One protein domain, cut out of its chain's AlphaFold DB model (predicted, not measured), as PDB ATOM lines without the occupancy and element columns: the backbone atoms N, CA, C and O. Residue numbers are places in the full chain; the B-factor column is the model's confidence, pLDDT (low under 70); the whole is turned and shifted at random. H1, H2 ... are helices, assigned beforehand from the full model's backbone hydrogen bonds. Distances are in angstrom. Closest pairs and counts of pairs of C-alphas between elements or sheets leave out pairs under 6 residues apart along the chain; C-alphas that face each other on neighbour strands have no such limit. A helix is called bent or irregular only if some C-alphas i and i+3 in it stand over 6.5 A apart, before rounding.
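This is residues 33 to 185 of the 202 residues of an uncharacterized protein of Anaerolineae bacterium (UniProt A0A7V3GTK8). The domain is a long rod of four helices in an up-and-down bundle, each helix running against the one before it. Two helical hairpins, H1 with H2 and H3 with H4, lie side by side with their turns at the same end of the rod; H2 is the short member, and the unnamed stretch 96 to 110 runs on from it toward the other end. The printed part has 153 residues, with four named helices in the order H1, H2, H3, H4 and no named strand, and its class is all helix. It is loose, with a radius of gyration of the C-alphas of 19.0 A, and spans 64 by 25 by 21 A.

H1, residues 35 to 69, is 52.0 A long and begins at C-alpha 35 (112.183, 93.744, 132.666). H2, residues 73 to 95, is 33.7 A long and irregular: C-alphas 74 and 77 are 7.0 A apart. H3, residues 111 to 144, measures 50.4 A. H4, residues 149 to 185, measures 54.5 A and ends at C-alpha 185 (134.336, 88.669, 137.168).

In the hairpin H1 and H2 the helices touch, closest at the C-alphas of Ala 50 and Ile 90, 5.2 A, at a shallow tilt of 11 degrees, opposite ways. H1 touches H3, closest at the C-alphas of Ser 56 and Asp 132, 6.0 A, the same way. In the hairpin H3 and H4 the closest C-alphas are those of Met 138 and Ser 151, 5.3 A. H4 touches H2 with residues 152 to 166 alone, closest at the C-alphas of Ala 82 and Ile 156, 6.1 A. H1 and H4 are apart, as are H2 and H3. Every O i to N i+4 pair is within hydrogen-bond range in H1 and H4, against 16 of 19 in H2 and 27 of 30 in H3.

The C-alphas farthest apart, Gly 71 and Ser 185, are 64.5 A from each other. The printed part has no cut. The link H2 to H3 is long, 15 residues; the other two are tight. In this model pLDDT is under 70 at residues 33 to 38 and 97 to 114.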
ATOM      1  N   GLN A  33     106.194  94.459 136.701       52.31
ATOM      2  CA  GLN A  33     106.354  93.012 136.847       52.31
ATOM      3  C   GLN A  33     107.393  92.396 135.894       52.31
ATOM      4  O   GLN A  33     107.893  91.320 136.194       52.31
ATOM      5  N   ASP A  34     107.771  93.064 134.791       60.06
ATOM      6  CA  ASP A  34     108.685  92.485 133.789       60.06
ATOM      7  C   ASP A  34     109.752  93.480 133.280       60.06
ATOM      8  O   ASP A  34     109.464  94.658 133.028       60.06
ATOM      9  N   LYS A  35     110.992  92.995 133.113       59.25
ATOM     10  CA  LYS A  35     112.183  93.744 132.666       59.25
ATOM     11  C   LYS A  35     111.963  94.387 131.295       59.25
ATOM     12  O   LYS A  35     112.389  95.520 131.067       59.25
ATOM     13  N   GLU A  36     111.252  93.703 130.403       64.12
ATOM     14  CA  GLU A  36     110.998  94.203 129.049       64.12
ATOM     15  C   GLU A  36     109.990  95.365 129.039       64.12
ATOM     16  O   GLU A  36     110.167  96.352 128.324       64.12
ATOM     17  N   ARG A  37     108.991  95.332 129.931       66.31
ATOM     18  CA  ARG A  37     108.027  96.434 130.095       66.31
ATOM     19  C   ARG A  37     108.683  97.700 130.649       66.31
ATOM     20  O   ARG A  37     108.317  98.800 130.242       66.31
ATOM     21  N   ARG A  38     109.686  97.555 131.525       67.88
ATOM     22  CA  ARG A  38     110.486  98.680 132.057       67.88
ATOM     23  C   ARG A  38     111.265  99.392 130.950       67.88
ATOM     24  O   ARG A  38     111.234 100.616 130.867       67.88
ATOM     25  N   ARG A  39     111.919  98.625 130.070       70.25
ATOM     26  CA  ARG A  39     112.671  99.154 128.917       70.25
ATOM     27  C   ARG A  39     111.788  99.948 127.972       70.25
ATOM     28  O   ARG A  39     112.159 101.034 127.527       70.25
ATOM     29  N   GLU A  40     110.625  99.394 127.653       73.25
ATOM     30  CA  GLU A  40     109.691 100.054 126.756       73.25
ATOM     31  C   GLU A  40     109.115 101.336 127.376       73.25
ATOM     32  O   GLU A  40     108.987 102.341 126.676       73.25
ATOM     33  N   ALA A  41     108.827 101.331 128.681       72.19
ATOM     34  CA  ALA A  41     108.364 102.511 129.404       72.19
ATOM     35  C   ALA A  41     109.408 103.643 129.419       72.19
ATOM     36  O   ALA A  41     109.059 104.766 129.061       72.19
ATOM     37  N   ASP A  42     110.682 103.354 129.729       75.00
ATOM     38  CA  ASP A  42     111.780 104.343 129.663       75.00
ATOM     39  C   ASP A  42     111.902 104.954 128.262       75.00
ATOM     40  O   ASP A  42     111.975 106.174 128.104       75.00
ATOM     41  N   ARG A  43     111.875 104.111 127.220       78.81
ATOM     42  CA  ARG A  43     111.945 104.582 125.832       78.81
ATOM     43  C   ARG A  43     110.789 105.530 125.512       78.81
ATOM     44  O   ARG A  43     111.024 106.606 124.969       78.81
ATOM     45  N   ARG A  44     109.556 105.146 125.858       81.81
ATOM     46  CA  ARG A  44     108.358 105.965 125.608       81.81
ATOM     47  C   ARG A  44     108.406 107.292 126.366       81.81
ATOM     48  O   ARG A  44     108.042 108.311 125.792       81.81
ATOM     49  N   LEU A  45     108.883 107.285 127.610       81.25
ATOM     50  CA  LEU A  45     109.067 108.495 128.411       81.25
ATOM     51  C   LEU A  45     110.091 109.442 127.771       81.25
ATOM     52  O   LEU A  45     109.833 110.631 127.607       81.25
ATOM     53  N   ARG A  46     111.248 108.929 127.346       83.81
ATOM     54  CA  ARG A  46     112.251 109.765 126.666       83.81
ATOM     55  C   ARG A  46     111.740 110.315 125.338       83.81
ATOM     56  O   ARG A  46     112.017 111.468 125.010       83.81
ATOM     57  N   GLU A  47     110.976 109.525 124.591       86.75
ATOM     58  CA  GLU A  47     110.330 109.978 123.357       86.75
ATOM     59  C   GLU A  47     109.303 111.085 123.612       86.75
ATOM     60  O   GLU A  47     109.324 112.089 122.899       86.75
ATOM     61  N   SER A  48     108.450 110.953 124.633       86.12
ATOM     62  CA  SER A  48     107.457 111.984 124.960       86.12
ATOM     63  C   SER A  48     108.114 113.288 125.413       86.12
ATOM     64  O   SER A  48     107.725 114.358 124.944       86.12
ATOM     65  N   ILE A  49     109.162 113.214 126.238       88.00
ATOM     66  CA  ILE A  49     109.942 114.384 126.665       88.00
ATOM     67  C   ILE A  49     110.604 115.056 125.460       88.00
ATOM     68  O   ILE A  49     110.490 116.268 125.288       88.00
ATOM     69  N   ALA A  50     111.265 114.290 124.588       92.38
ATOM     70  CA  ALA A  50     111.902 114.844 123.396       92.38
ATOM     71  C   ALA A  50     110.889 115.539 122.469       92.38
ATOM     72  O   ALA A  50     111.199 116.578 121.889       92.38
ATOM     73  N   LEU A  51     109.681 114.984 122.332       91.81
ATOM     74  CA  LEU A  51     108.598 115.603 121.565       91.81
ATOM     75  C   LEU A  51     108.116 116.915 122.197       91.81
ATOM     76  O   LEU A  51     107.924 117.889 121.468       91.81
ATOM     77  N   ALA A  52     107.957 116.959 123.523       90.75
ATOM     78  CA  ALA A  52     107.574 118.172 124.241       90.75
ATOM     79  C   ALA A  52     108.623 119.280 124.072       90.75
ATOM     80  O   ALA A  52     108.301 120.372 123.607       90.75
ATOM     81  N   LEU A  53     109.898 118.970 124.316       94.56
ATOM     82  CA  LEU A  53     110.990 119.933 124.148       94.56
ATOM     83  C   LEU A  53     111.137 120.400 122.693       94.56
ATOM     84  O   LEU A  53     111.505 121.545 122.439       94.56
ATOM     85  N   GLU A  54     110.821 119.559 121.708       96.38
ATOM     86  CA  GLU A  54     110.814 119.984 120.307       96.38
ATOM     87  C   GLU A  54     109.673 120.962 119.990       96.38
ATOM     88  O   GLU A  54     109.849 121.870 119.169       96.38
ATOM     89  N   ALA A  55     108.523 120.838 120.657       95.12
ATOM     90  CA  ALA A  55     107.480 121.857 120.595       95.12
ATOM     91  C   ALA A  55     107.978 123.179 121.203       95.12
ATOM     92  O   ALA A  55     107.894 124.213 120.534       95.12
ATOM     93  N   SER A  56     108.592 123.144 122.388       96.69
ATOM     94  CA  SER A  56     109.212 124.314 123.028       96.69
ATOM     95  C   SER A  56     110.267 124.969 122.122       96.69
ATOM     96  O   SER A  56     110.267 126.186 121.938       96.69
ATOM     97  N   ARG A  57     111.104 124.176 121.438       97.94
ATOM     98  CA  ARG A  57     112.101 124.686 120.481       97.94
ATOM     99  C   ARG A  57     111.463 125.458 119.336       97.94
ATOM    100  O   ARG A  57     111.929 126.539 118.984       97.94
ATOM    101  N   LYS A  58     110.388 124.920 118.754       96.88
ATOM    102  CA  LYS A  58     109.652 125.600 117.677       96.88
ATOM    103  C   LYS A  58     109.111 126.947 118.147       96.88
ATOM    104  O   LYS A  58     109.168 127.907 117.388       96.88
ATOM    105  N   ARG A  59     108.657 127.048 119.401       97.50
ATOM    106  CA  ARG A  59     108.212 128.322 119.983       97.50
ATOM    107  C   ARG A  59     109.342 129.349 120.060       97.50
ATOM    108  O   ARG A  59     109.112 130.499 119.704       97.50
ATOM    109  N   ILE A  60     110.556 128.944 120.444       97.88
ATOM    110  CA  ILE A  60     111.726 129.842 120.445       97.88
ATOM    111  C   ILE A  60     112.004 130.372 119.027       97.88
ATOM    112  O   ILE A  60     112.180 131.575 118.847       97.88
ATOM    113  N   VAL A  61     111.924 129.516 118.003       97.38
ATOM    114  CA  VAL A  61     112.082 129.938 116.595       97.38
ATOM    115  C   VAL A  61     110.999 130.945 116.169       97.38
ATOM    116  O   VAL A  61     111.275 131.896 115.436       97.38
ATOM    117  N   GLU A  62     109.755 130.795 116.634       97.50
ATOM    118  CA  GLU A  62     108.718 131.808 116.387       97.50
ATOM    119  C   GLU A  62     108.992 133.128 117.136       97.50
ATOM    120  O   GLU A  62     108.684 134.206 116.618       97.50
ATOM    121  N   ILE A  63     109.622 133.079 118.316       97.62
ATOM    122  CA  ILE A  63     110.065 134.275 119.051       97.62
ATOM    123  C   ILE A  63     111.180 135.011 118.295       97.62
ATOM    124  O   ILE A  63     111.138 136.238 118.193       97.62
ATOM    125  N   GLU A  64     112.135 134.301 117.699       97.44
ATOM    126  CA  GLU A  64     113.162 134.911 116.839       97.44
ATOM    127  C   GLU A  64     112.527 135.659 115.657       97.44
ATOM    128  O   GLU A  64     112.884 136.803 115.361       97.44
ATOM    129  N   ARG A  65     111.503 135.070 115.022       96.94
ATOM    130  CA  ARG A  65     110.723 135.749 113.971       96.94
ATOM    131  C   ARG A  65     109.979 136.974 114.497       96.94
ATOM    132  O   ARG A  65     109.905 137.992 113.809       96.94
ATOM    133  N   LEU A  66     109.437 136.909 115.712       96.12
ATOM    134  CA  LEU A  66     108.796 138.053 116.360       96.12
ATOM    135  C   LEU A  66     109.790 139.200 116.601       96.12
ATOM    136  O   LEU A  66     109.453 140.358 116.342       96.12
ATOM    137  N   LEU A  67     111.007 138.896 117.057       96.25
ATOM    138  CA  LEU A  67     112.077 139.878 117.248       96.25
ATOM    139  C   LEU A  67     112.512 140.507 115.920       96.25
ATOM    140  O   LEU A  67     112.617 141.733 115.838       96.25
ATOM    141  N   LEU A  68     112.668 139.697 114.866       95.75
ATOM    142  CA  LEU A  68     112.920 140.173 113.501       95.75
ATOM    143  C   LEU A  68     111.856 141.182 113.053       95.75
ATOM    144  O   LEU A  68     112.190 142.296 112.649       95.75
ATOM    145  N   ASN A  69     110.575 140.835 113.200       95.12
ATOM    146  CA  ASN A  69     109.453 141.704 112.824       95.12
ATOM    147  C   ASN A  69     109.390 143.002 113.648       95.12
ATOM    148  O   ASN A  69     108.868 144.010 113.175       95.12
ATOM    149  N   LYS A  70     109.925 142.994 114.873       94.62
ATOM    150  CA  LYS A  70     110.037 144.169 115.751       94.62
ATOM    151  C   LYS A  70     111.331 144.971 115.538       94.62
ATOM    152  O   LYS A  70     111.543 145.957 116.243       94.62
ATOM    153  N   GLY A  71     112.192 144.575 114.596       95.38
ATOM    154  CA  GLY A  71     113.463 145.250 114.307       95.38
ATOM    155  C   GLY A  71     114.559 145.015 115.357       95.38
ATOM    156  O   GLY A  71     115.537 145.758 115.399       95.38
ATOM    157  N   LYS A  72     114.417 143.993 116.207       94.31
ATOM    158  CA  LYS A  72     115.333 143.656 117.309       94.31
ATOM    159  C   LYS A  72     116.441 142.690 116.867       94.31
ATOM    160  O   LYS A  72     116.644 141.637 117.460       94.31
ATOM    161  N   LEU A  73     117.153 143.035 115.791       93.88
ATOM    162  CA  LEU A  73     118.151 142.147 115.172       93.88
ATOM    163  C   LEU A  73     119.344 141.848 116.089       93.88
ATOM    164  O   LEU A  73     119.905 140.758 116.020       93.88
ATOM    165  N   THR A  74     119.721 142.802 116.942       95.19
ATOM    166  CA  THR A  74     120.804 142.638 117.925       95.19
ATOM    167  C   THR A  74     120.514 141.546 118.937       95.19
ATOM    168  O   THR A  74     121.450 141.004 119.515       95.19
ATOM    169  N   ASP A  75     119.239 141.220 119.134       92.88
ATOM    170  CA  ASP A  75     118.829 140.357 120.224       92.88
ATOM    171  C   ASP A  75     118.706 138.887 119.790       92.88
ATOM    172  O   ASP A  75     118.685 137.984 120.626       92.88
ATOM    173  N   LEU A  76     118.668 138.638 118.474       95.00
ATOM    174  CA  LEU A  76     118.522 137.303 117.890       95.00
ATOM    175  C   LEU A  76     119.615 136.324 118.322       95.00
ATOM    176  O   LEU A  76     119.254 135.216 118.707       95.00
ATOM    177  N   PRO A  77     120.917 136.689 118.325       95.88
ATOM    178  CA  PRO A  77     121.961 135.747 118.720       95.88
ATOM    179  C   PRO A  77     121.797 135.247 120.157       95.88
ATOM    180  O   PRO A  77     122.181 134.124 120.455       95.88
ATOM    181  N   TYR A  78     121.219 136.053 121.054       94.31
ATOM    182  CA  TYR A  78     121.020 135.646 122.444       94.31
ATOM    183  C   TYR A  78     119.868 134.644 122.590       94.31
ATOM    184  O   TYR A  78     119.959 133.728 123.404       94.31
ATOM    185  N   VAL A  79     118.807 134.785 121.790       96.69
ATOM    186  CA  VAL A  79     117.674 133.845 121.788       96.69
ATOM    187  C   VAL A  79     118.021 132.546 121.046       96.69
ATOM    188  O   VAL A  79     117.679 131.467 121.528       96.69
ATOM    189  N   ASP A  80     118.788 132.629 119.954       96.94
ATOM    190  CA  ASP A  80     119.245 131.472 119.163       96.94
ATOM    191  C   ASP A  80     120.096 130.487 119.986       96.94
ATOM    192  O   ASP A  80     120.023 129.267 119.804       96.94
ATOM    193  N   VAL A  81     120.849 130.981 120.977       97.38
ATOM    194  CA  VAL A  81     121.566 130.120 121.935       97.38
ATOM    195  C   VAL A  81     120.607 129.155 122.637       97.38
ATOM    196  O   VAL A  81     120.923 127.969 122.758       97.38
ATOM    197  N   ALA A  82     119.421 129.613 123.052       97.19
ATOM    198  CA  ALA A  82     118.434 128.756 123.705       97.19
ATOM    199  C   ALA A  82     117.891 127.688 122.739       97.19
ATOM    200  O   ALA A  82     117.806 126.514 123.106       97.19
ATOM    201  N   ALA A  83     117.592 128.055 121.487       97.50
ATOM    202  CA  ALA A  83     117.099 127.117 120.475       97.50
ATOM    203  C   ALA A  83     118.116 126.006 120.154       97.50
ATOM    204  O   ALA A  83     117.745 124.830 120.045       97.50
ATOM    205  N   ASN A  84     119.397 126.360 120.023       98.00
ATOM    206  CA  ASN A  84     120.480 125.409 119.762       98.00
ATOM    207  C   ASN A  84     120.783 124.515 120.969       98.00
ATOM    208  O   ASN A  84     121.030 123.312 120.820       98.00
ATOM    209  N   ARG A  85     120.719 125.072 122.181       97.31
ATOM    210  CA  ARG A  85     120.904 124.293 123.405       97.31
ATOM    211  C   ARG A  85     119.787 123.273 123.579       97.31
ATOM    212  O   ARG A  85     120.067 122.102 123.826       97.31
ATOM    213  N   LEU A  86     118.543 123.680 123.331       97.00
ATOM    214  CA  LEU A  86     117.399 122.777 123.368       97.00
ATOM    215  C   LEU A  86     117.513 121.665 122.316       97.00
ATOM    216  O   LEU A  86     117.274 120.507 122.641       97.00
ATOM    217  N   GLN A  87     117.961 121.984 121.094       97.75
ATOM    218  CA  GLN A  87     118.241 120.976 120.061       97.75
ATOM    219  C   GLN A  87     119.247 119.929 120.552       97.75
ATOM    220  O   GLN A  87     118.990 118.732 120.469       97.75
ATOM    221  N   THR A  88     120.356 120.385 121.136       97.62
ATOM    222  CA  THR A  88     121.398 119.500 121.675       97.62
ATOM    223  C   THR A  88     120.845 118.583 122.768       97.62
ATOM    224  O   THR A  88     121.165 117.395 122.810       97.62
ATOM    225  N   LEU A  89     120.001 119.111 123.657       96.31
ATOM    226  CA  LEU A  89     119.366 118.337 124.727       96.31
ATOM    227  C   LEU A  89     118.371 117.308 124.177       96.31
ATOM    228  O   LEU A  89     118.407 116.152 124.596       96.31
ATOM    229  N   ILE A  90     117.545 117.687 123.198       95.75
ATOM    230  CA  ILE A  90     116.624 116.778 122.497       95.75
ATOM    231  C   ILE A  90     117.400 115.615 121.868       95.75
ATOM    232  O   ILE A  90     117.037 114.450 122.053       95.75
ATOM    233  N   ASP A  91     118.497 115.916 121.174       95.62
ATOM    234  CA  ASP A  91     119.329 114.900 120.529       95.62
ATOM    235  C   ASP A  91     119.975 113.971 121.564       95.62
ATOM    236  O   ASP A  91     119.971 112.749 121.387       95.62
ATOM    237  N   ARG A  92     120.453 114.511 122.695       93.25
ATOM    238  CA  ARG A  92     120.975 113.716 123.822       93.25
ATOM    239  C   ARG A  92     119.913 112.794 124.421       93.25
ATOM    240  O   ARG A  92     120.216 111.635 124.682       93.25
ATOM    241  N   ILE A  93     118.680 113.265 124.613       90.56
ATOM    242  CA  ILE A  93     117.579 112.458 125.171       90.56
ATOM    243  C   ILE A  93     117.229 111.294 124.235       90.56
ATOM    244  O   ILE A  93     117.115 110.146 124.684       90.56
ATOM    245  N   ARG A  94     117.120 111.571 122.928       89.31
ATOM    246  CA  ARG A  94     116.802 110.572 121.892       89.31
ATOM    247  C   ARG A  94     117.891 109.522 121.719       89.31
ATOM    248  O   ARG A  94     117.588 108.348 121.534       89.31
ATOM    249  N   THR A  95     119.150 109.948 121.753       86.19
ATOM    250  CA  THR A  95     120.309 109.079 121.493       86.19
ATOM    251  C   THR A  95     120.889 108.445 122.746       86.19
ATOM    252  O   THR A  95     121.767 107.588 122.629       86.19
ATOM    253  N   ALA A  96     120.420 108.831 123.938       77.12
ATOM    254  CA  ALA A  96     120.868 108.211 125.172       77.12
ATOM    255  C   ALA A  96     120.706 106.686 125.038       77.12
ATOM    256  O   ALA A  96     119.622 106.206 124.683       77.12
ATOM    257  N   PRO A  97     121.770 105.899 125.260       64.94
ATOM    258  CA  PRO A  97     121.649 104.459 125.180       64.94
ATOM    259  C   PRO A  97     120.579 104.022 126.176       64.94
ATOM    260  O   PRO A  97     120.539 104.500 127.314       64.94
ATOM    261  N   SER A  98     119.704 103.116 125.748       60.59
ATOM    262  CA  SER A  98     118.862 102.375 126.673       60.59
ATOM    263  C   SER A  98     119.819 101.569 127.550       60.59
ATOM    264  O   SER A  98     120.231 100.476 127.172       60.59
ATOM    265  N   GLY A  99     120.225 102.124 128.700       54.75
ATOM    266  CA  GLY A  99     121.196 101.542 129.645       54.75
ATOM    267  C   GLY A  99     120.784 100.176 130.208       54.75
ATOM    268  O   GLY A  99     121.453  99.607 131.058       54.75
ATOM    269  N   TYR A 100     119.678  99.641 129.710       57.41
ATOM    270  CA  TYR A 100     118.994  98.454 130.149       57.41
ATOM    271  C   TYR A 100     119.429  97.160 129.440       57.41
ATOM    272  O   TYR A 100     119.024  96.093 129.892       57.41
ATOM    273  N   ALA A 101     120.196  97.205 128.341       52.09
ATOM    274  CA  ALA A 101     120.392  96.031 127.476       52.09
ATOM    275  C   ALA A 101     121.250  94.889 128.076       52.09
ATOM    276  O   ALA A 101     121.046  93.750 127.676       52.09
ATOM    277  N   GLY A 102     122.153  95.151 129.033       50.31
ATOM    278  CA  GLY A 102     123.105  94.134 129.531       50.31
ATOM    279  C   GLY A 102     122.971  93.709 130.999       50.31
ATOM    280  O   GLY A 102     123.266  92.572 131.336       50.31
ATOM    281  N   PHE A 103     122.512  94.593 131.885       51.56
ATOM    282  CA  PHE A 103     122.734  94.433 133.335       51.56
ATOM    283  C   PHE A 103     121.489  93.962 134.092       51.56
ATOM    284  O   PHE A 103     121.592  93.422 135.186       51.56
ATOM    285  N   PHE A 104     120.306  94.117 133.491       50.03
ATOM    286  CA  PHE A 104     119.044  93.665 134.081       50.03
ATOM    287  C   PHE A 104     118.875  92.152 134.051       50.03
ATOM    288  O   PHE A 104     118.010  91.653 134.757       50.03
ATOM    289  N   ASP A 105     119.656  91.415 133.256       50.19
ATOM    290  CA  ASP A 105     119.616  89.947 133.273       50.19
ATOM    291  C   ASP A 105     120.301  89.349 134.506       50.19
ATOM    292  O   ASP A 105     120.053  88.203 134.863       50.19
ATOM    293  N   MET A 106     121.068  90.166 135.226       52.19
ATOM    294  CA  MET A 106     121.603  89.821 136.528       52.19
ATOM    295  C   MET A 106     120.532  90.105 137.580       52.19
ATOM    296  O   MET A 106     120.078  91.239 137.718       52.19
ATOM    297  N   GLU A 107     120.155  89.099 138.365       54.53
ATOM    298  CA  GLU A 107     119.248  89.205 139.526       54.53
ATOM    299  C   GLU A 107     119.780  90.160 140.631       54.53
ATOM    300  O   GLU A 107     119.174  90.331 141.684       54.53
ATOM    301  N   THR A 108     120.920  90.811 140.374       51.81
ATOM    302  CA  THR A 108     121.783  91.504 141.330       51.81
ATOM    303  C   THR A 108     121.648  93.035 141.330       51.81
ATOM    304  O   THR A 108     122.140  93.664 142.268       51.81
ATOM    305  N   ILE A 109     120.999  93.671 140.336       55.38
ATOM    306  CA  ILE A 109     120.747  95.130 140.397       55.38
ATOM    307  C   ILE A 109     119.657  95.407 141.426       55.38
ATOM    308  O   ILE A 109     118.543  94.894 141.318       55.38
ATOM    309  N   ARG A 110     119.984  96.225 142.429       60.47
ATOM    310  CA  ARG A 110     119.141  96.444 143.602       60.47
ATOM    311  C   ARG A 110     118.105  97.547 143.316       60.47
ATOM    312  O   ARG A 110     118.319  98.468 142.531       60.47
ATOM    313  N   GLU A 111     116.955  97.447 143.977       64.00
ATOM    314  CA  GLU A 111     115.867  98.444 143.944       64.00
ATOM    315  C   GLU A 111     116.325  99.913 144.168       64.00
ATOM    316  O   GLU A 111     115.799 100.803 143.501       64.00
ATOM    317  N   PRO A 112     117.326 100.225 145.025       66.94
ATOM    318  CA  PRO A 112     117.773 101.603 145.253       66.94
ATOM    319  C   PRO A 112     118.388 102.302 144.034       66.94
ATOM    320  O   PRO A 112     118.236 103.513 143.884       66.94
ATOM    321  N   GLU A 113     119.119 101.593 143.172       69.00
ATOM    322  CA  GLU A 113     119.700 102.193 141.968       69.00
ATOM    323  C   GLU A 113     118.628 102.456 140.904       69.00
ATOM    324  O   GLU A 113     118.693 103.458 140.190       69.00
ATOM    325  N   LEU A 114     117.604 101.599 140.848       68.62
ATOM    326  CA  LEU A 114     116.433 101.804 139.995       68.62
ATOM    327  C   LEU A 114     115.623 103.019 140.436       68.62
ATOM    328  O   LEU A 114     115.234 103.826 139.597       68.62
ATOM    329  N   GLU A 115     115.439 103.184 141.743       70.31
ATOM    330  CA  GLU A 115     114.771 104.350 142.316       70.31
ATOM    331  C   GLU A 115     115.527 105.654 142.001       70.31
ATOM    332  O   GLU A 115     114.918 106.660 141.647       70.31
ATOM    333  N   LYS A 116     116.868 105.646 142.027       73.81
ATOM    334  CA  LYS A 116     117.666 106.816 141.611       73.81
ATOM    335  C   LYS A 116     117.450 107.164 140.142       73.81
ATOM    336  O   LYS A 116     117.244 108.331 139.820       73.81
ATOM    337  N   LEU A 117     117.498 106.169 139.252       73.38
ATOM    338  CA  LEU A 117     117.246 106.381 137.826       73.38
ATOM    339  C   LEU A 117     115.841 106.947 137.597       73.38
ATOM    340  O   LEU A 117     115.675 107.913 136.856       73.38
ATOM    341  N   HIS A 118     114.867 106.409 138.326       72.19
ATOM    342  CA  HIS A 118     113.501 106.890 138.301       72.19
ATOM    343  C   HIS A 118     113.386 108.368 138.718       72.19
ATOM    344  O   HIS A 118     112.752 109.153 138.012       72.19
ATOM    345  N   GLN A 119     114.040 108.775 139.808       74.62
ATOM    346  CA  GLN A 119     114.061 110.172 140.260       74.62
ATOM    347  C   GLN A 119     114.713 111.111 139.237       74.62
ATOM    348  O   GLN A 119     114.226 112.225 139.026       74.62
ATOM    349  N   PHE A 120     115.776 110.667 138.555       77.56
ATOM    350  CA  PHE A 120     116.364 111.440 137.458       77.56
ATOM    351  C   PHE A 120     115.360 111.648 136.324       77.56
ATOM    352  O   PHE A 120     115.195 112.774 135.860       77.56
ATOM    353  N   ASP A 121     114.659 110.594 135.907       75.19
ATOM    354  CA  ASP A 121     113.689 110.673 134.815       75.19
ATOM    355  C   ASP A 121     112.485 111.566 135.172       75.19
ATOM    356  O   ASP A 121     112.041 112.354 134.337       75.19
ATOM    357  N   GLN A 122     112.010 111.531 136.426       77.94
ATOM    358  CA  GLN A 122     111.005 112.481 136.924       77.94
ATOM    359  C   GLN A 122     111.507 113.930 136.850       77.94
ATOM    360  O   GLN A 122     110.782 114.818 136.401       77.94
ATOM    361  N   GLY A 123     112.758 114.174 137.250       79.50
ATOM    362  CA  GLY A 123     113.370 115.500 137.177       79.50
ATOM    363  C   GLY A 123     113.536 116.005 135.741       79.50
ATOM    364  O   GLY A 123     113.365 117.194 135.488       79.50
ATOM    365  N   VAL A 124     113.843 115.126 134.785       82.00
ATOM    366  CA  VAL A 124     113.911 115.471 133.352       82.00
ATOM    367  C   VAL A 124     112.511 115.768 132.805       82.00
ATOM    368  O   VAL A 124     112.334 116.732 132.062       82.00
ATOM    369  N   ALA A 125     111.504 114.985 133.197       83.38
ATOM    370  CA  ALA A 125     110.115 115.204 132.802       83.38
ATOM    371  C   ALA A 125     109.547 116.532 133.330       83.38
ATOM    372  O   ALA A 125     108.847 117.231 132.599       83.38
ATOM    373  N   ALA A 126     109.875 116.896 134.572       85.62
ATOM    374  CA  ALA A 126     109.445 118.147 135.195       85.62
ATOM    375  C   ALA A 126     110.060 119.398 134.541       85.62
ATOM    376  O   ALA A 126     109.441 120.457 134.566       85.62
ATOM    377  N   ALA A 127     111.225 119.274 133.895       87.94
ATOM    378  CA  ALA A 127     111.883 120.406 133.244       87.94
ATOM    379  C   ALA A 127     111.113 120.915 132.011       87.94
ATOM    380  O   ALA A 127     111.144 122.105 131.710       87.94
ATOM    381  N   ALA A 128     110.402 120.041 131.286       89.44
ATOM    382  CA  ALA A 128     109.667 120.431 130.078       89.44
ATOM    383  C   ALA A 128     108.633 121.556 130.325       89.44
ATOM    384  O   ALA A 128     108.708 122.584 129.647       89.44
ATOM    385  N   PRO A 129     107.712 121.444 131.304       89.00
ATOM    386  CA  PRO A 129     106.793 122.539 131.597       89.00
ATOM    387  C   PRO A 129     107.463 123.781 132.200       89.00
ATOM    388  O   PRO A 129     106.984 124.891 131.971       89.00
ATOM    389  N   GLU A 130     108.561 123.633 132.948       91.12
ATOM    390  CA  GLU A 130     109.325 124.778 133.469       91.12
ATOM    391  C   GLU A 130     109.950 125.587 132.323       91.12
ATOM    392  O   GLU A 130     109.844 126.816 132.289       91.12
ATOM    393  N   ILE A 131     110.512 124.899 131.325       95.06
ATOM    394  CA  ILE A 131     111.019 125.494 130.083       95.06
ATOM    395  C   ILE A 131     109.895 126.217 129.333       95.06
ATOM    396  O   ILE A 131     110.067 127.377 128.953       95.06
ATOM    397  N   ASP A 132     108.733 125.580 129.157       93.62
ATOM    398  CA  ASP A 132     107.590 126.206 128.484       93.62
ATOM    399  C   ASP A 132     107.111 127.469 129.208       93.62
ATOM    400  O   ASP A 132     106.899 128.497 128.562       93.62
ATOM    401  N   ALA A 133     107.025 127.444 130.540       91.94
ATOM    402  CA  ALA A 133     106.635 128.608 131.331       91.94
ATOM    403  C   ALA A 133     107.611 129.788 131.161       91.94
ATOM    404  O   ALA A 133     107.188 130.948 131.071       91.94
ATOM    405  N   ARG A 134     108.920 129.513 131.081       94.50
ATOM    406  CA  ARG A 134     109.954 130.538 130.849       94.50
ATOM    407  C   ARG A 134     109.883 131.100 129.425       94.50
ATOM    408  O   ARG A 134     109.974 132.318 129.248       94.50
ATOM    409  N   ILE A 135     109.644 130.250 128.423       96.69
ATOM    410  CA  ILE A 135     109.397 130.668 127.032       96.69
ATOM    411  C   ILE A 135     108.147 131.554 126.952       96.69
ATOM    412  O   ILE A 135     108.178 132.600 126.305       96.69
ATOM    413  N   ASP A 136     107.070 131.182 127.647       95.69
ATOM    414  CA  ASP A 136     105.834 131.962 127.735       95.69
ATOM    415  C   ASP A 136     106.057 133.355 128.327       95.69
ATOM    416  O   ASP A 136     105.547 134.349 127.799       95.69
ATOM    417  N   ALA A 137     106.812 133.443 129.422       93.62
ATOM    418  CA  ALA A 137     107.153 134.716 130.048       93.62
ATOM    419  C   ALA A 137     107.966 135.608 129.096       93.62
ATOM    420  O   ALA A 137     107.623 136.777 128.897       93.62
ATOM    421  N   MET A 138     108.981 135.031 128.443       96.25
ATOM    422  CA  MET A 138     109.820 135.727 127.468       96.25
ATOM    423  C   MET A 138     109.004 136.239 126.273       96.25
ATOM    424  O   MET A 138     109.086 137.418 125.924       96.25
ATOM    425  N   GLU A 139     108.170 135.389 125.663       96.25
ATOM    426  CA  GLU A 139     107.328 135.772 124.524       96.25
ATOM    427  C   GLU A 139     106.398 136.942 124.880       96.25
ATOM    428  O   GLU A 139     106.227 137.884 124.097       96.25
ATOM    429  N   GLN A 140     105.798 136.911 126.071       95.62
ATOM    430  CA  GLN A 140     104.885 137.955 126.531       95.62
ATOM    431  C   GLN A 140     105.585 139.297 126.728       95.62
ATOM    432  O   GLN A 140     105.064 140.309 126.252       95.62
ATOM    433  N   ALA A 141     106.754 139.300 127.373       95.62
ATOM    434  CA  ALA A 141     107.557 140.504 127.558       95.62
ATOM    435  C   ALA A 141     107.944 141.118 126.200       95.62
ATOM    436  O   ALA A 141     107.696 142.302 125.951       95.62
ATOM    437  N   ILE A 142     108.396 140.296 125.245       95.56
ATOM    438  CA  ILE A 142     108.722 140.745 123.881       95.56
ATOM    439  C   ILE A 142     107.493 141.344 123.182       95.56
ATOM    440  O   ILE A 142     107.577 142.400 122.536       95.56
ATOM    441  N   ARG A 143     106.322 140.702 123.293       95.56
ATOM    442  CA  ARG A 143     105.069 141.214 122.711       95.56
ATOM    443  C   ARG A 143     104.682 142.564 123.314       95.56
ATOM    444  O   ARG A 143     104.359 143.464 122.536       95.56
ATOM    445  N   ALA A 144     104.790 142.711 124.633       95.56
ATOM    446  CA  ALA A 144     104.520 143.947 125.370       95.56
ATOM    447  C   ALA A 144     105.570 145.051 125.131       95.56
ATOM    448  O   ALA A 144     105.290 146.218 125.390       95.56
ATOM    449  N   GLY A 145     106.741 144.706 124.583       94.56
ATOM    450  CA  GLY A 145     107.856 145.645 124.429       94.56
ATOM    451  C   GLY A 145     108.583 145.922 125.748       94.56
ATOM    452  O   GLY A 145     109.215 146.966 125.887       94.56
ATOM    453  N   GLU A 146     108.460 145.005 126.703       95.19
ATOM    454  CA  GLU A 146     109.112 145.035 128.008       95.19
ATOM    455  C   GLU A 146     110.484 144.346 127.938       95.19
ATOM    456  O   GLU A 146     110.807 143.660 126.963       95.19
ATOM    457  N   ASP A 147     111.305 144.541 128.973       94.00
ATOM    458  CA  ASP A 147     112.560 143.804 129.116       94.00
ATOM    459  C   ASP A 147     112.281 142.316 129.377       94.00
ATOM    460  O   ASP A 147     111.440 141.960 130.200       94.00
ATOM    461  N   TYR A 148     113.003 141.454 128.668       95.69
ATOM    462  CA  TYR A 148     112.910 139.996 128.762       95.69
ATOM    463  C   TYR A 148     114.259 139.351 129.100       95.69
ATOM    464  O   TYR A 148     114.364 138.123 129.115       95.69
ATOM    465  N   SER A 149     115.286 140.159 129.381       94.44
ATOM    466  CA  SER A 149     116.649 139.689 129.646       94.44
ATOM    467  C   SER A 149     116.680 138.671 130.786       94.44
ATOM    468  O   SER A 149     117.321 137.630 130.662       94.44
ATOM    469  N   GLN A 150     115.924 138.921 131.861       94.25
ATOM    470  CA  GLN A 150     115.833 137.982 132.979       94.25
ATOM    471  C   GLN A 150     115.172 136.661 132.569       94.25
ATOM    472  O   GLN A 150     115.695 135.607 132.902       94.25
ATOM    473  N   SER A 151     114.076 136.694 131.802       94.50
ATOM    474  CA  SER A 151     113.407 135.471 131.329       94.50
ATOM    475  C   SER A 151     114.301 134.633 130.416       94.50
ATOM    476  O   SER A 151     114.237 133.408 130.462       94.50
ATOM    477  N   LEU A 152     115.150 135.277 129.610       96.06
ATOM    478  CA  LEU A 152     116.132 134.579 128.787       96.06
ATOM    479  C   LEU A 152     117.234 133.937 129.642       96.06
ATOM    480  O   LEU A 152     117.547 132.771 129.430       96.06
ATOM    481  N   VAL A 153     117.795 134.660 130.618       96.56
ATOM    482  CA  VAL A 153     118.788 134.106 131.561       96.56
ATOM    483  C   VAL A 153     118.211 132.908 132.309       96.56
ATOM    484  O   VAL A 153     118.832 131.852 132.378       96.56
ATOM    485  N   ASP A 154     116.996 133.064 132.815       95.94
ATOM    486  CA  ASP A 154     116.242 132.035 133.513       95.94
ATOM    487  C   ASP A 154     116.006 130.797 132.639       95.94
ATOM    488  O   ASP A 154     116.167 129.674 133.112       95.94
ATOM    489  N   LEU A 155     115.641 130.991 131.365       97.38
ATOM    490  CA  LEU A 155     115.504 129.904 130.396       97.38
ATOM    491  C   LEU A 155     116.837 129.190 130.191       97.38
ATOM    492  O   LEU A 155     116.870 127.971 130.276       97.38
ATOM    493  N   ILE A 156     117.924 129.926 129.947       97.62
ATOM    494  CA  ILE A 156     119.247 129.326 129.756       97.62
ATOM    495  C   ILE A 156     119.639 128.493 130.975       97.62
ATOM    496  O   ILE A 156     119.959 127.328 130.799       97.62
ATOM    497  N   ASN A 157     119.515 129.026 132.192       96.94
ATOM    498  CA  ASN A 157     119.836 128.281 133.411       96.94
ATOM    499  C   ASN A 157     119.038 126.970 133.525       96.94
ATOM    500  O   ASN A 157     119.609 125.940 133.856       96.94
ATOM    501  N   GLU A 158     117.751 126.974 133.169       96.50
ATOM    502  CA  GLU A 158     116.939 125.748 133.150       96.50
ATOM    503  C   GLU A 158     117.456 124.714 132.133       96.50
ATOM    504  O   GLU A 158     117.450 123.508 132.383       96.50
ATOM    505  N   LEU A 159     117.937 125.168 130.970       97.25
ATOM    506  CA  LEU A 159     118.541 124.283 129.968       97.25
ATOM    507  C   LEU A 159     119.890 123.720 130.437       97.25
ATOM    508  O   LEU A 159     120.237 122.587 130.091       97.25
ATOM    509  N   ASP A 160     120.655 124.502 131.192       96.50
ATOM    510  CA  ASP A 160     121.917 124.089 131.803       96.50
ATOM    511  C   ASP A 160     121.651 123.004 132.851       96.50
ATOM    512  O   ASP A 160     122.204 121.908 132.733       96.50
ATOM    513  N   ASP A 161     120.713 123.253 133.765       95.00
ATOM    514  CA  ASP A 161     120.290 122.319 134.811       95.00
ATOM    515  C   ASP A 161     119.757 121.005 134.217       95.00
ATOM    516  O   ASP A 161     120.119 119.912 134.664       95.00
ATOM    517  N   LEU A 162     118.936 121.075 133.163       94.88
ATOM    518  CA  LEU A 162     118.491 119.887 132.429       94.88
ATOM    519  C   LEU A 162     119.681 119.124 131.826       94.88
ATOM    520  O   LEU A 162     119.729 117.892 131.871       94.88
ATOM    521  N   GLY A 163     120.658 119.845 131.278       94.31
ATOM    522  CA  GLY A 163     121.893 119.268 130.761       94.31
ATOM    523  C   GLY A 163     122.682 118.500 131.821       94.31
ATOM    524  O   GLY A 163     123.123 117.383 131.533       94.31
ATOM    525  N   GLU A 164     122.804 119.058 133.024       93.19
ATOM    526  CA  GLU A 164     123.469 118.423 134.166       93.19
ATOM    527  C   GLU A 164     122.713 117.182 134.650       93.19
ATOM    528  O   GLU A 164     123.320 116.132 134.867       93.19
ATOM    529  N   ARG A 165     121.375 117.242 134.740       90.00
ATOM    530  CA  ARG A 165     120.536 116.076 135.090       90.00
ATOM    531  C   ARG A 165     120.764 114.911 134.122       90.00
ATOM    532  O   ARG A 165     120.897 113.765 134.554       90.00
ATOM    533  N   LEU A 166     120.864 115.193 132.820       90.06
ATOM    534  CA  LEU A 166     121.159 114.175 131.806       90.06
ATOM    535  C   LEU A 166     122.574 113.591 131.944       90.06
ATOM    536  O   LEU A 166     122.760 112.392 131.714       90.06
ATOM    537  N   ASP A 167     123.565 114.398 132.327       90.38
ATOM    538  CA  ASP A 167     124.931 113.917 132.562       90.38
ATOM    539  C   ASP A 167     125.026 113.063 133.828       90.38
ATOM    540  O   ASP A 167     125.610 111.977 133.784       90.38
ATOM    541  N   HIS A 168     124.366 113.466 134.916       87.19
ATOM    542  CA  HIS A 168     124.254 112.649 136.126       87.19
ATOM    543  C   HIS A 168     123.571 111.308 135.850       87.19
ATOM    544  O   HIS A 168     124.077 110.269 136.274       87.19
ATOM    545  N   ARG A 169     122.481 111.296 135.069       85.00
ATOM    546  CA  ARG A 169     121.820 110.056 134.636       85.00
ATOM    547  C   ARG A 169     122.779 109.149 133.868       85.00
ATOM    548  O   ARG A 169     122.847 107.946 134.116       85.00
ATOM    549  N   LYS A 170     123.527 109.716 132.919       85.62
ATOM    550  CA  LYS A 170     124.501 108.977 132.109       85.62
ATOM    551  C   LYS A 170     125.608 108.366 132.969       85.62
ATOM    552  O   LYS A 170     125.998 107.227 132.719       85.62
ATOM    553  N   GLU A 171     126.101 109.100 133.961       84.75
ATOM    554  CA  GLU A 171     127.147 108.617 134.860       84.75
ATOM    555  C   GLU A 171     126.631 107.557 135.837       84.75
ATOM    556  O   GLU A 171     127.287 106.537 136.023       84.75
ATOM    557  N   ALA A 172     125.416 107.723 136.365       81.12
ATOM    558  CA  ALA A 172     124.763 106.706 137.186       81.12
ATOM    559  C   ALA A 172     124.621 105.381 136.423       81.12
ATOM    560  O   ALA A 172     124.996 104.330 136.936       81.12
ATOM    561  N   ILE A 173     124.170 105.438 135.163       79.25
ATOM    562  CA  ILE A 173     124.096 104.251 134.302       79.25
ATOM    563  C   ILE A 173     125.486 103.626 134.140       79.25
ATOM    564  O   ILE A 173     125.634 102.427 134.349       79.25
ATOM    565  N   ARG A 174     126.518 104.417 133.819       82.12
ATOM    566  CA  ARG A 174     127.892 103.908 133.665       82.12
ATOM    567  C   ARG A 174     128.424 103.229 134.925       82.12
ATOM    568  O   ARG A 174     128.979 102.137 134.818       82.12
ATOM    569  N   ALA A 175     128.231 103.831 136.094       79.69
ATOM    570  CA  ALA A 175     128.650 103.249 137.366       79.69
ATOM    571  C   ALA A 175     127.975 101.887 137.598       79.69
ATOM    572  O   ALA A 175     128.658 100.889 137.810       79.69
ATOM    573  N   MET A 176     126.653 101.813 137.407       74.75
ATOM    574  CA  MET A 176     125.899 100.559 137.523       74.75
ATOM    575  C   MET A 176     126.400  99.482 136.550       74.75
ATOM    576  O   MET A 176     126.475  98.307 136.906       74.75
ATOM    577  N   THR A 177     126.761  99.868 135.321       74.19
ATOM    578  CA  THR A 177     127.304  98.921 134.338       74.19
ATOM    579  C   THR A 177     128.677  98.370 134.722       74.19
ATOM    580  O   THR A 177     128.960  97.200 134.462       74.19
ATOM    581  N   ALA A 178     129.521  99.191 135.352       75.94
ATOM    582  CA  ALA A 178     130.839  98.781 135.819       75.94
ATOM    583  C   ALA A 178     130.741  97.845 137.035       75.94
ATOM    584  O   ALA A 178     131.403  96.808 137.053       75.94
ATOM    585  N   ASP A 179     129.865  98.163 137.994       72.75
ATOM    586  CA  ASP A 179     129.629  97.339 139.186       72.75
ATOM    587  C   ASP A 179     129.136  95.935 138.809       72.75
ATOM    588  O   ASP A 179     129.632  94.925 139.311       72.75
ATOM    589  N   ALA A 180     128.199  95.858 137.860       70.50
ATOM    590  CA  ALA A 180     127.703  94.594 137.332       70.50
ATOM    591  C   ALA A 180     128.818  93.753 136.681       70.50
ATOM    592  O   ALA A 180     128.917  92.554 136.936       70.50
ATOM    593  N   ALA A 181     129.696  94.372 135.884       72.25
ATOM    594  CA  ALA A 181     130.821  93.675 135.261       72.25
ATOM    595  C   ALA A 181     131.834  93.140 136.294       72.25
ATOM    596  O   ALA A 181     132.344  92.029 136.132       72.25
ATOM    597  N   ALA A 182     132.098  93.894 137.367       75.31
ATOM    598  CA  ALA A 182     132.980  93.460 138.449       75.31
ATOM    599  C   ALA A 182     132.426  92.226 139.183       75.31
ATOM    600  O   ALA A 182     133.165  91.269 139.409       75.31
ATOM    601  N   LEU A 183     131.116  92.203 139.468       70.44
ATOM    602  CA  LEU A 183     130.450  91.069 140.119       70.44
ATOM    603  C   LEU A 183     130.521  89.778 139.286       70.44
ATOM    604  O   LEU A 183     130.787  88.716 139.846       70.44
ATOM    605  N   ILE A 184     130.337  89.858 137.960       71.38
ATOM    606  CA  ILE A 184     130.504  88.695 137.061       71.38
ATOM    607  C   ILE A 184     131.935  88.157 137.148       71.38
ATOM    608  O   ILE A 184     132.143  86.946 137.240       71.38
ATOM    609  N   SER A 185     132.925  89.053 137.117       74.75
ATOM    610  CA  SER A 185     134.336  88.669 137.168       74.75
ATOM    611  C   SER A 185     134.704  87.987 138.488       74.75
ATOM    612  O   SER A 185     135.486  87.037 138.479       74.75
TER     613      SER A 185